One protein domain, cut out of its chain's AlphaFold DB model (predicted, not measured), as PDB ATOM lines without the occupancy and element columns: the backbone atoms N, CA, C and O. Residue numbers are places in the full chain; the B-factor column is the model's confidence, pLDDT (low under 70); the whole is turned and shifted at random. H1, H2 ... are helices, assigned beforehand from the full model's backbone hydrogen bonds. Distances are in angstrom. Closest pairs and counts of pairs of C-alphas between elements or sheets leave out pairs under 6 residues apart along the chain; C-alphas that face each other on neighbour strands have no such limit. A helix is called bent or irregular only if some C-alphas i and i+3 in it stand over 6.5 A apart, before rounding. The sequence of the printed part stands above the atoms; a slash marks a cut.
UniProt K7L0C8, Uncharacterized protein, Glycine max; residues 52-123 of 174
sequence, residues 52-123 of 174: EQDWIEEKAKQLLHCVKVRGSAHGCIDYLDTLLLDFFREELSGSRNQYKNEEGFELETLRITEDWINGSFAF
ATOM      1  N   GLU A  52     -61.279 196.486 -17.155       80.23
ATOM      2  CA  GLU A  52     -62.401 196.576 -18.098       80.23
ATOM      3  C   GLU A  52     -62.074 195.898 -19.436       80.23
ATOM      4  O   GLU A  52     -62.880 195.120 -19.955       80.23
ATOM      5  N   GLN A  53     -60.881 196.140 -19.989       83.29
ATOM      6  CA  GLN A  53     -60.473 195.545 -21.261       83.29
ATOM      7  C   GLN A  53     -60.307 194.020 -21.162       83.29
ATOM      8  O   GLN A  53     -60.721 193.297 -22.076       83.29
ATOM      9  N   ASP A  54     -59.741 193.525 -20.060       87.85
ATOM     10  CA  ASP A  54     -59.614 192.090 -19.796       87.85
ATOM     11  C   ASP A  54     -60.995 191.440 -19.599       87.85
ATOM     12  O   ASP A  54     -61.255 190.356 -20.134       87.85
ATOM     13  N   TRP A  55     -61.920 192.121 -18.910       88.25
ATOM     14  CA  TRP A  55     -63.308 191.675 -18.781       88.25
ATOM     15  C   TRP A  55     -64.014 191.593 -20.144       88.25
ATOM     16  O   TRP A  55     -64.647 190.572 -20.431       88.25
ATOM     17  N   ILE A  56     -63.874 192.611 -21.008       89.65
ATOM     18  CA  ILE A  56     -64.447 192.609 -22.368       89.65
ATOM     19  C   ILE A  56     -63.936 191.394 -23.144       89.65
ATOM     20  O   ILE A  56     -64.718 190.682 -23.778       89.65
ATOM     21  N   GLU A  57     -62.626 191.149 -23.100       92.10
ATOM     22  CA  GLU A  57     -61.987 190.075 -23.853       92.10
ATOM     23  C   GLU A  57     -62.444 188.688 -23.382       92.10
ATOM     24  O   GLU A  57     -62.825 187.841 -24.197       92.10
ATOM     25  N   GLU A  58     -62.460 188.448 -22.071       92.11
ATOM     26  CA  GLU A  58     -62.918 187.173 -21.518       92.11
ATOM     27  C   GLU A  58     -64.412 186.957 -21.769       92.11
ATOM     28  O   GLU A  58     -64.833 185.857 -22.150       92.11
ATOM     29  N   LYS A  59     -65.225 188.009 -21.656       91.50
ATOM     30  CA  LYS A  59     -66.658 187.920 -21.926       91.50
ATOM     31  C   LYS A  59     -66.955 187.675 -23.407       91.50
ATOM     32  O   LYS A  59     -67.813 186.850 -23.726       91.50
ATOM     33  N   ALA A  60     -66.216 188.304 -24.321       92.08
ATOM     34  CA  ALA A  60     -66.336 188.057 -25.758       92.08
ATOM     35  C   ALA A  60     -66.024 186.592 -26.113       92.08
ATOM     36  O   ALA A  60     -66.770 185.963 -26.871       92.08
ATOM     37  N   LYS A  61     -64.978 186.006 -25.514       93.35
ATOM     38  CA  LYS A  61     -64.653 184.577 -25.677       93.35
ATOM     39  C   LYS A  61     -65.744 183.666 -25.119       93.35
ATOM     40  O   LYS A  61     -66.054 182.651 -25.743       93.35
ATOM     41  N   GLN A  62     -66.345 184.016 -23.979       91.63
ATOM     42  CA  GLN A  62     -67.471 183.263 -23.415       91.63
ATOM     43  C   GLN A  62     -68.676 183.265 -24.361       91.63
ATOM     44  O   GLN A  62     -69.245 182.206 -24.626       91.63
ATOM     45  N   LEU A  63     -69.036 184.423 -24.925       91.80
ATOM     46  CA  LEU A  63     -70.128 184.526 -25.897       91.80
ATOM     47  C   LEU A  63     -69.837 183.720 -27.168       91.80
ATOM     48  O   LEU A  63     -70.708 182.980 -27.629       91.80
ATOM     49  N   LEU A  64     -68.606 183.779 -27.691       91.20
ATOM     50  CA  LEU A  64     -68.194 182.939 -28.820       91.20
ATOM     51  C   LEU A  64     -68.325 181.451 -28.484       91.20
ATOM     52  O   LEU A  64     -68.872 180.684 -29.275       91.20
ATOM     53  N   HIS A  65     -67.860 181.035 -27.307       89.88
ATOM     54  CA  HIS A  65     -67.991 179.655 -26.857       89.88
ATOM     55  C   HIS A  65     -69.464 179.224 -26.788       89.88
ATOM     56  O   HIS A  65     -69.804 178.153 -27.287       89.88
ATOM     57  N   CYS A  66     -70.359 180.064 -26.259       88.42
ATOM     58  CA  CYS A  66     -71.800 179.800 -26.256       88.42
ATOM     59  C   CYS A  66     -72.347 179.578 -27.674       88.42
ATOM     60  O   CYS A  66     -73.097 178.629 -27.906       88.42
ATOM     61  N   VAL A  67     -71.938 180.405 -28.639       87.47
ATOM     62  CA  VAL A  67     -72.327 180.244 -30.048       87.47
ATOM     63  C   VAL A  67     -71.785 178.941 -30.634       87.47
ATOM     64  O   VAL A  67     -72.537 178.215 -31.280       87.47
ATOM     65  N   LYS A  68     -70.521 178.595 -30.372       85.69
ATOM     66  CA  LYS A  68     -69.912 177.341 -30.846       85.69
ATOM     67  C   LYS A  68     -70.589 176.102 -30.275       85.69
ATOM     68  O   LYS A  68     -70.844 175.155 -31.012       85.69
ATOM     69  N   VAL A  69     -70.911 176.115 -28.983       84.36
ATOM     70  CA  VAL A  69     -71.634 175.019 -28.321       84.36
ATOM     71  C   VAL A  69     -73.043 174.876 -28.895       84.36
ATOM     72  O   VAL A  69     -73.514 173.759 -29.106       84.36
ATOM     73  N   ARG A  70     -73.709 175.998 -29.190       74.37
ATOM     74  CA  ARG A  70     -75.047 176.020 -29.792       74.37
ATOM     75  C   ARG A  70     -75.041 175.612 -31.267       74.37
ATOM     76  O   ARG A  70     -76.018 175.066 -31.777       74.37
ATOM     77  N   GLY A  71     -73.942 175.882 -31.957       66.33
ATOM     78  CA  GLY A  71     -73.767 175.635 -33.372       66.33
ATOM     79  C   GLY A  71     -73.438 174.184 -33.704       66.33
ATOM     80  O   GLY A  71     -72.309 173.722 -33.542       66.33
ATOM     81  N   SER A  72     -74.393 173.477 -34.311       57.75
ATOM     82  CA  SER A  72     -74.142 172.140 -34.874       57.75
ATOM     83  C   SER A  72     -73.153 172.152 -36.054       57.75
ATOM     84  O   SER A  72     -72.685 171.092 -36.470       57.75
ATOM     85  N   ALA A  73     -72.834 173.323 -36.609       57.10
ATOM     86  CA  ALA A  73     -71.954 173.496 -37.757       57.10
ATOM     87  C   ALA A  73     -70.549 173.936 -37.317       57.10
ATOM     88  O   ALA A  73     -70.093 175.007 -37.705       57.10
ATOM     89  N   HIS A  74     -69.864 173.109 -36.513       57.85
ATOM     90  CA  HIS A  74     -68.520 173.406 -35.989       57.85
ATOM     91  C   HIS A  74     -67.553 173.939 -37.071       57.85
ATOM     92  O   HIS A  74     -66.823 174.880 -36.811       57.85
ATOM     93  N   GLY A  75     -67.622 173.438 -38.313       60.72
ATOM     94  CA  GLY A  75     -66.766 173.932 -39.403       60.72
ATOM     95  C   GLY A  75     -67.180 175.268 -40.042       60.72
ATOM     96  O   GLY A  75     -66.345 175.927 -40.647       60.72
ATOM     97  N   CYS A  76     -68.448 175.673 -39.930       60.52
ATOM     98  CA  CYS A  76     -68.945 176.949 -40.461       60.52
ATOM     99  C   CYS A  76     -68.698 178.098 -39.469       60.52
ATOM    100  O   CYS A  76     -68.533 179.251 -39.838       60.52
ATOM    101  N   ILE A  77     -68.651 177.800 -38.174       70.13
ATOM    102  CA  ILE A  77     -68.482 178.850 -37.167       70.13
ATOM    103  C   ILE A  77     -67.014 179.249 -37.035       70.13
ATOM    104  O   ILE A  77     -66.739 180.429 -36.868       70.13
ATOM    105  N   ASP A  78     -66.078 178.312 -37.213       78.40
ATOM    106  CA  ASP A  78     -64.648 178.591 -37.036       78.40
ATOM    107  C   ASP A  78     -64.123 179.701 -37.972       78.40
ATOM    108  O   ASP A  78     -63.286 180.500 -37.559       78.40
ATOM    109  N   TYR A  79     -64.634 179.819 -39.208       78.61
ATOM    110  CA  TYR A  79     -64.238 180.923 -40.101       78.61
ATOM    111  C   TYR A  79     -64.824 182.280 -39.679       78.61
ATOM    112  O   TYR A  79     -64.306 183.325 -40.069       78.61
ATOM    113  N   LEU A  80     -65.901 182.272 -38.887       84.08
ATOM    114  CA  LEU A  80     -66.555 183.465 -38.352       84.08
ATOM    115  C   LEU A  80     -65.989 183.889 -36.997       84.08
ATOM    116  O   LEU A  80     -66.361 184.957 -36.523       84.08
ATOM    117  N   ASP A  81     -65.106 183.106 -36.373       88.82
ATOM    118  CA  ASP A  81     -64.620 183.348 -35.010       88.82
ATOM    119  C   ASP A  81     -64.124 184.773 -34.796       88.82
ATOM    120  O   ASP A  81     -64.590 185.460 -33.889       88.82
ATOM    121  N   THR A  82     -63.210 185.233 -35.650       88.64
ATOM    122  CA  THR A  82     -62.649 186.585 -35.560       88.64
ATOM    123  C   THR A  82     -63.744 187.637 -35.708       88.64
ATOM    124  O   THR A  82     -63.812 188.570 -34.916       88.64
ATOM    125  N   LEU A  83     -64.656 187.444 -36.665       86.45
ATOM    126  CA  LEU A  83     -65.752 188.376 -36.930       86.45
ATOM    127  C   LEU A  83     -66.731 188.455 -35.749       86.45
ATOM    128  O   LEU A  83     -67.187 189.538 -35.384       86.45
ATOM    129  N   LEU A  84     -67.055 187.310 -35.148       90.12
ATOM    130  CA  LEU A  84     -67.929 187.222 -33.985       90.12
ATOM    131  C   LEU A  84     -67.262 187.806 -32.739       90.12
ATOM    132  O   LEU A  84     -67.926 188.511 -31.985       90.12
ATOM    133  N   LEU A  85     -65.963 187.570 -32.539       91.44
ATOM    134  CA  LEU A  85     -65.207 188.193 -31.450       91.44
ATOM    135  C   LEU A  85     -65.192 189.711 -31.582       91.44
ATOM    136  O   LEU A  85     -65.475 190.398 -30.605       91.44
ATOM    137  N   ASP A  86     -64.916 190.231 -32.774       89.43
ATOM    138  CA  ASP A  86     -64.908 191.671 -33.017       89.43
ATOM    139  C   ASP A  86     -66.299 192.282 -32.799       89.43
ATOM    140  O   ASP A  86     -66.418 193.335 -32.171       89.43
ATOM    141  N   PHE A  87     -67.360 191.585 -33.220       89.02
ATOM    142  CA  PHE A  87     -68.733 191.979 -32.913       89.02
ATOM    143  C   PHE A  87     -69.009 192.017 -31.404       89.02
ATOM    144  O   PHE A  87     -69.537 193.010 -30.904       89.02
ATOM    145  N   PHE A  88     -68.657 190.961 -30.664       91.23
ATOM    146  CA  PHE A  88     -68.900 190.911 -29.223       91.23
ATOM    147  C   PHE A  88     -68.107 191.974 -28.475       91.23
ATOM    148  O   PHE A  88     -68.673 192.621 -27.599       91.23
ATOM    149  N   ARG A  89     -66.845 192.208 -28.848       90.66
ATOM    150  CA  ARG A  89     -66.038 193.306 -28.302       90.66
ATOM    151  C   ARG A  89     -66.728 194.647 -28.525       90.66
ATOM    152  O   ARG A  89     -66.920 195.387 -27.569       90.66
ATOM    153  N   GLU A  90     -67.169 194.939 -29.751       86.40
ATOM    154  CA  GLU A  90     -67.847 196.206 -30.055       86.40
ATOM    155  C   GLU A  90     -69.149 196.379 -29.257       86.40
ATOM    156  O   GLU A  90     -69.428 197.465 -28.745       86.40
ATOM    157  N   GLU A  91     -69.957 195.324 -29.139       86.34
ATOM    158  CA  GLU A  91     -71.206 195.393 -28.379       86.34
ATOM    159  C   GLU A  91     -70.950 195.532 -26.869       86.34
ATOM    160  O   GLU A  91     -71.662 196.302 -26.220       86.34
ATOM    161  N   LEU A  92     -69.932 194.856 -26.317       87.05
ATOM    162  CA  LEU A  92     -69.563 194.910 -24.893       87.05
ATOM    163  C   LEU A  92     -68.930 196.251 -24.495       87.05
ATOM    164  O   LEU A  92     -69.289 196.794 -23.452       87.05
ATOM    165  N   SER A  93     -68.056 196.812 -25.339       85.36
ATOM    166  CA  SER A  93     -67.485 198.160 -25.165       85.36
ATOM    167  C   SER A  93     -68.499 199.276 -25.452       85.36
ATOM    168  O   SER A  93     -68.262 200.452 -25.168       85.36
ATOM    169  N   GLY A  94     -69.623 198.942 -26.087       78.66
ATOM    170  CA  GLY A  94     -70.644 199.892 -26.492       78.66
ATOM    171  C   GLY A  94     -71.528 200.358 -25.335       78.66
ATOM    172  O   GLY A  94     -71.876 199.615 -24.420       78.66
ATOM    173  N   SER A  95     -72.045 201.585 -25.445       64.55
ATOM    174  CA  SER A  95     -72.999 202.148 -24.474       64.55
ATOM    175  C   SER A  95     -74.308 201.360 -24.346       64.55
ATOM    176  O   SER A  95     -75.073 201.586 -23.412       64.55
ATOM    177  N   ARG A  96     -74.588 200.424 -25.263       65.01
ATOM    178  CA  ARG A  96     -75.764 199.549 -25.204       65.01
ATOM    179  C   ARG A  96     -75.734 198.623 -23.987       65.01
ATOM    180  O   ARG A  96     -76.806 198.318 -23.462       65.01
ATOM    181  N   ASN A  97     -74.544 198.237 -23.532       63.42
ATOM    182  CA  ASN A  97     -74.367 197.426 -22.334       63.42
ATOM    183  C   ASN A  97     -74.800 198.187 -21.060       63.42
ATOM    184  O   ASN A  97     -75.409 197.619 -20.163       63.42
ATOM    185  N   GLN A  98     -74.641 199.515 -21.028       62.07
ATOM    186  CA  GLN A  98     -74.914 200.340 -19.837       62.07
ATOM    187  C   GLN A  98     -76.399 200.414 -19.426       62.07
ATOM    188  O   GLN A  98     -76.708 200.839 -18.315       62.07
ATOM    189  N   TYR A  99     -77.337 200.043 -20.308       60.11
ATOM    190  CA  TYR A  99     -78.781 200.222 -20.080       60.11
ATOM    191  C   TYR A  99     -79.551 198.925 -19.817       60.11
ATOM    192  O   TYR A  99     -80.775 198.967 -19.661       60.11
ATOM    193  N   LYS A 100     -78.881 197.773 -19.809       60.64
ATOM    194  CA  LYS A 100     -79.524 196.463 -19.665       60.64
ATOM    195  C   LYS A 100     -78.902 195.712 -18.499       60.64
ATOM    196  O   LYS A 100     -77.742 195.917 -18.175       60.64
ATOM    197  N   ASN A 101     -79.690 194.854 -17.853       74.31
ATOM    198  CA  ASN A 101     -79.098 193.836 -16.995       74.31
ATOM    199  C   ASN A 101     -78.182 192.960 -17.862       74.31
ATOM    200  O   ASN A 101     -78.536 192.669 -19.006       74.31
ATOM    201  N   GLU A 102     -77.037 192.549 -17.318       74.82
ATOM    202  CA  GLU A 102     -76.015 191.775 -18.042       74.82
ATOM    203  C   GLU A 102     -76.640 190.588 -18.794       74.82
ATOM    204  O   GLU A 102     -76.486 190.453 -20.004       74.82
ATOM    205  N   GLU A 103     -77.506 189.826 -18.120       77.62
ATOM    206  CA  GLU A 103     -78.210 188.680 -18.705       77.62
ATOM    207  C   GLU A 103     -79.108 189.052 -19.903       77.62
ATOM    208  O   GLU A 103     -79.135 188.359 -20.922       77.62
ATOM    209  N   GLY A 104     -79.848 190.161 -19.809       80.78
ATOM    210  CA  GLY A 104     -80.744 190.608 -20.878       80.78
ATOM    211  C   GLY A 104     -79.990 191.168 -22.080       80.78
ATOM    212  O   GLY A 104     -80.454 191.027 -23.215       80.78
ATOM    213  N   PHE A 105     -78.830 191.782 -21.843       83.15
ATOM    214  CA  PHE A 105     -77.911 192.194 -22.896       83.15
ATOM    215  C   PHE A 105     -77.321 190.978 -23.614       83.15
ATOM    216  O   PHE A 105     -77.412 190.888 -24.836       83.15
ATOM    217  N   GLU A 106     -76.789 190.010 -22.869       85.61
ATOM    218  CA  GLU A 106     -76.165 188.803 -23.421       85.61
ATOM    219  C   GLU A 106     -77.137 187.974 -24.258       85.61
ATOM    220  O   GLU A 106     -76.823 187.614 -25.392       85.61
ATOM    221  N   LEU A 107     -78.343 187.722 -23.742       85.06
ATOM    222  CA  LEU A 107     -79.384 186.992 -24.470       85.06
ATOM    223  C   LEU A 107     -79.763 187.690 -25.776       85.06
ATOM    224  O   LEU A 107     -79.981 187.040 -26.799       85.06
ATOM    225  N   GLU A 108     -79.853 189.017 -25.760       85.48
ATOM    226  CA  GLU A 108     -80.169 189.782 -26.958       85.48
ATOM    227  C   GLU A 108     -79.024 189.759 -27.972       85.48
ATOM    228  O   GLU A 108     -79.275 189.603 -29.167       85.48
ATOM    229  N   THR A 109     -77.785 189.892 -27.509       86.71
ATOM    230  CA  THR A 109     -76.583 189.828 -28.343       86.71
ATOM    231  C   THR A 109     -76.443 188.446 -28.981       86.71
ATOM    232  O   THR A 109     -76.286 188.358 -30.196       86.71
ATOM    233  N   LEU A 110     -76.638 187.364 -28.219       88.02
ATOM    234  CA  LEU A 110     -76.654 185.994 -28.743       88.02
ATOM    235  C   LEU A 110     -77.797 185.752 -29.731       88.02
ATOM    236  O   LEU A 110     -77.596 185.070 -30.732       88.02
ATOM    237  N   ARG A 111     -78.985 186.317 -29.483       84.96
ATOM    238  CA  ARG A 111     -80.107 186.243 -30.430       84.96
ATOM    239  C   ARG A 111     -79.763 186.931 -31.749       84.96
ATOM    240  O   ARG A 111     -80.032 186.372 -32.800       84.96
ATOM    241  N   ILE A 112     -79.143 188.113 -31.698       84.11
ATOM    242  CA  ILE A 112     -78.685 188.823 -32.902       84.11
ATOM    243  C   ILE A 112     -77.652 187.983 -33.653       84.11
ATOM    244  O   ILE A 112     -77.787 187.809 -34.860       84.11
ATOM    245  N   THR A 113     -76.662 187.426 -32.953       86.42
ATOM    246  CA  THR A 113     -75.657 186.550 -33.564       86.42
ATOM    247  C   THR A 113     -76.281 185.311 -34.199       86.42
ATOM    248  O   THR A 113     -75.906 184.930 -35.302       86.42
ATOM    249  N   GLU A 114     -77.254 184.686 -33.544       83.12
ATOM    250  CA  GLU A 114     -77.979 183.551 -34.113       83.12
ATOM    251  C   GLU A 114     -78.784 183.956 -35.352       83.12
ATOM    252  O   GLU A 114     -78.735 183.260 -36.367       83.12
ATOM    253  N   ASP A 115     -79.479 185.094 -35.307       79.90
ATOM    254  CA  ASP A 115     -80.201 185.627 -36.461       79.90
ATOM    255  C   ASP A 115     -79.265 185.934 -37.639       79.90
ATOM    256  O   ASP A 115     -79.659 185.822 -38.803       79.90
ATOM    257  N   TRP A 116     -78.018 186.307 -37.352       80.91
ATOM    258  CA  TRP A 116     -76.977 186.509 -38.358       80.91
ATOM    259  C   TRP A 116     -76.507 185.202 -38.969       80.91
ATOM    260  O   TRP A 116     -76.509 185.076 -40.191       80.91
ATOM    261  N   ILE A 117     -76.152 184.226 -38.133       79.45
ATOM    262  CA  ILE A 117     -75.679 182.909 -38.577       79.45
ATOM    263  C   ILE A 117     -76.751 182.204 -39.416       79.45
ATOM    264  O   ILE A 117     -76.436 181.568 -40.416       79.45
ATOM    265  N   ASN A 118     -78.023 182.357 -39.045       75.01
ATOM    266  CA  ASN A 118     -79.145 181.745 -39.750       75.01
ATOM    267  C   ASN A 118     -79.636 182.563 -40.954       75.01
ATOM    268  O   ASN A 118     -80.582 182.154 -41.627       75.01
ATOM    269  N   GLY A 119     -79.091 183.762 -41.186       69.96
ATOM    270  CA  GLY A 119     -79.599 184.686 -42.204       69.96
ATOM    271  C   GLY A 119     -81.037 185.177 -41.955       69.96
ATOM    272  O   GLY A 119     -81.612 185.864 -42.809       69.96
ATOM    273  N   SER A 120     -81.619 184.875 -40.785       67.62
ATOM    274  CA  SER A 120     -82.965 185.282 -40.360       67.62
ATOM    275  C   SER A 120     -83.033 186.731 -39.895       67.62
ATOM    276  O   SER A 120     -84.071 187.158 -39.390       67.62
ATOM    277  N   PHE A 121     -81.964 187.504 -40.105       61.76
ATOM    278  CA  PHE A 121     -81.854 188.905 -39.733       61.76
ATOM    279  C   PHE A 121     -82.977 189.763 -40.336       61.76
ATOM    280  O   PHE A 121     -82.873 190.345 -41.420       61.76
ATOM    281  N   ALA A 122     -84.069 189.865 -39.585       52.66
ATOM    282  CA  ALA A 122     -85.089 190.878 -39.720       52.66
ATOM    283  C   ALA A 122     -84.655 192.051 -38.839       52.66
ATOM    284  O   ALA A 122     -85.046 192.155 -37.679       52.66
ATOM    285  N   PHE A 123     -83.793 192.922 -39.370       54.23
ATOM    286  CA  PHE A 123     -83.443 194.165 -38.688       54.23
ATOM    287  C   PHE A 123     -84.672 195.072 -38.599       54.23
ATOM    288  O   PHE A 123     -84.921 195.904 -39.473       54.23
TER     289      PHE A 123
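Overview. This is residues 52 to 123 of the 174 residues of an uncharacterized protein of Glycine max (UniProt K7L0C8). Two long helices, H1 and H2, fold back on each other as a hairpin, and the third, H3, packs across one side of that pair, farther from both than they are from each other. The three helix centres make a triangle; H2 has a kink of 58 degrees near residue 81. The printed part has 72 residues, with three named helices in the order H1, H2, H3 and no named strand, and its class is all helix. It is compact, with a radius of gyration of the C-alphas of 11.9 A and spans of 32 by 28 by 17 A.

Arrangement. Begin with the longest helix, H2, residues 74 to 93, which is irregular: C-alphas 79 and 82 are 7.4 A apart. Then look for H1, residues 52 to 70; H1 and H2 touch as a hairpin, opposite ways at a shallow tilt of 33 degrees, only just short of steep, and their closest C-alphas, of Ala 60 and Phe 88, are 5.2 A apart. Next find H3, residues 102 to 117. H1 touches it with residues 63 to 67 alone, the same way at a steep tilt of 51 degrees; the closest C-alphas, of Leu 63 and Leu 110, are 7.3 A apart. H2 and H3, also a hairpin, only just touch, with 3 pairs of C-alphas within 8 A, through residues 84 to 91 and 109 to 113 alone; they run opposite ways at a steep tilt of 41 degrees, and the closest C-alphas, of Glu 91 and Thr 109, are 7.7 A apart. In H1 and H3 every O i to N i+4 pair is within hydrogen-bond range, in H2 11 of 16.

Along the chain. Find C-alpha 74 at (-68.520, 173.406, -35.989); from there H2 runs 27.0 A to C-alpha 93. H1 begins at C-alpha 52, (-62.401, 196.576, -18.098), and is 26.8 A long. H3, 22.4 A long, ends at C-alpha 117, (-75.679, 182.909, -38.577).

Size, cuts and confidence. The two C-alphas farthest apart, of Gly 75 and Tyr 99, are 34.8 A apart. The printed part has no cut; the link from H1 to H2 is tight and that from H2 to H3 short. Look for pLDDT under 70 at residues 71 to 76, 95 to 100 and 119 to 123.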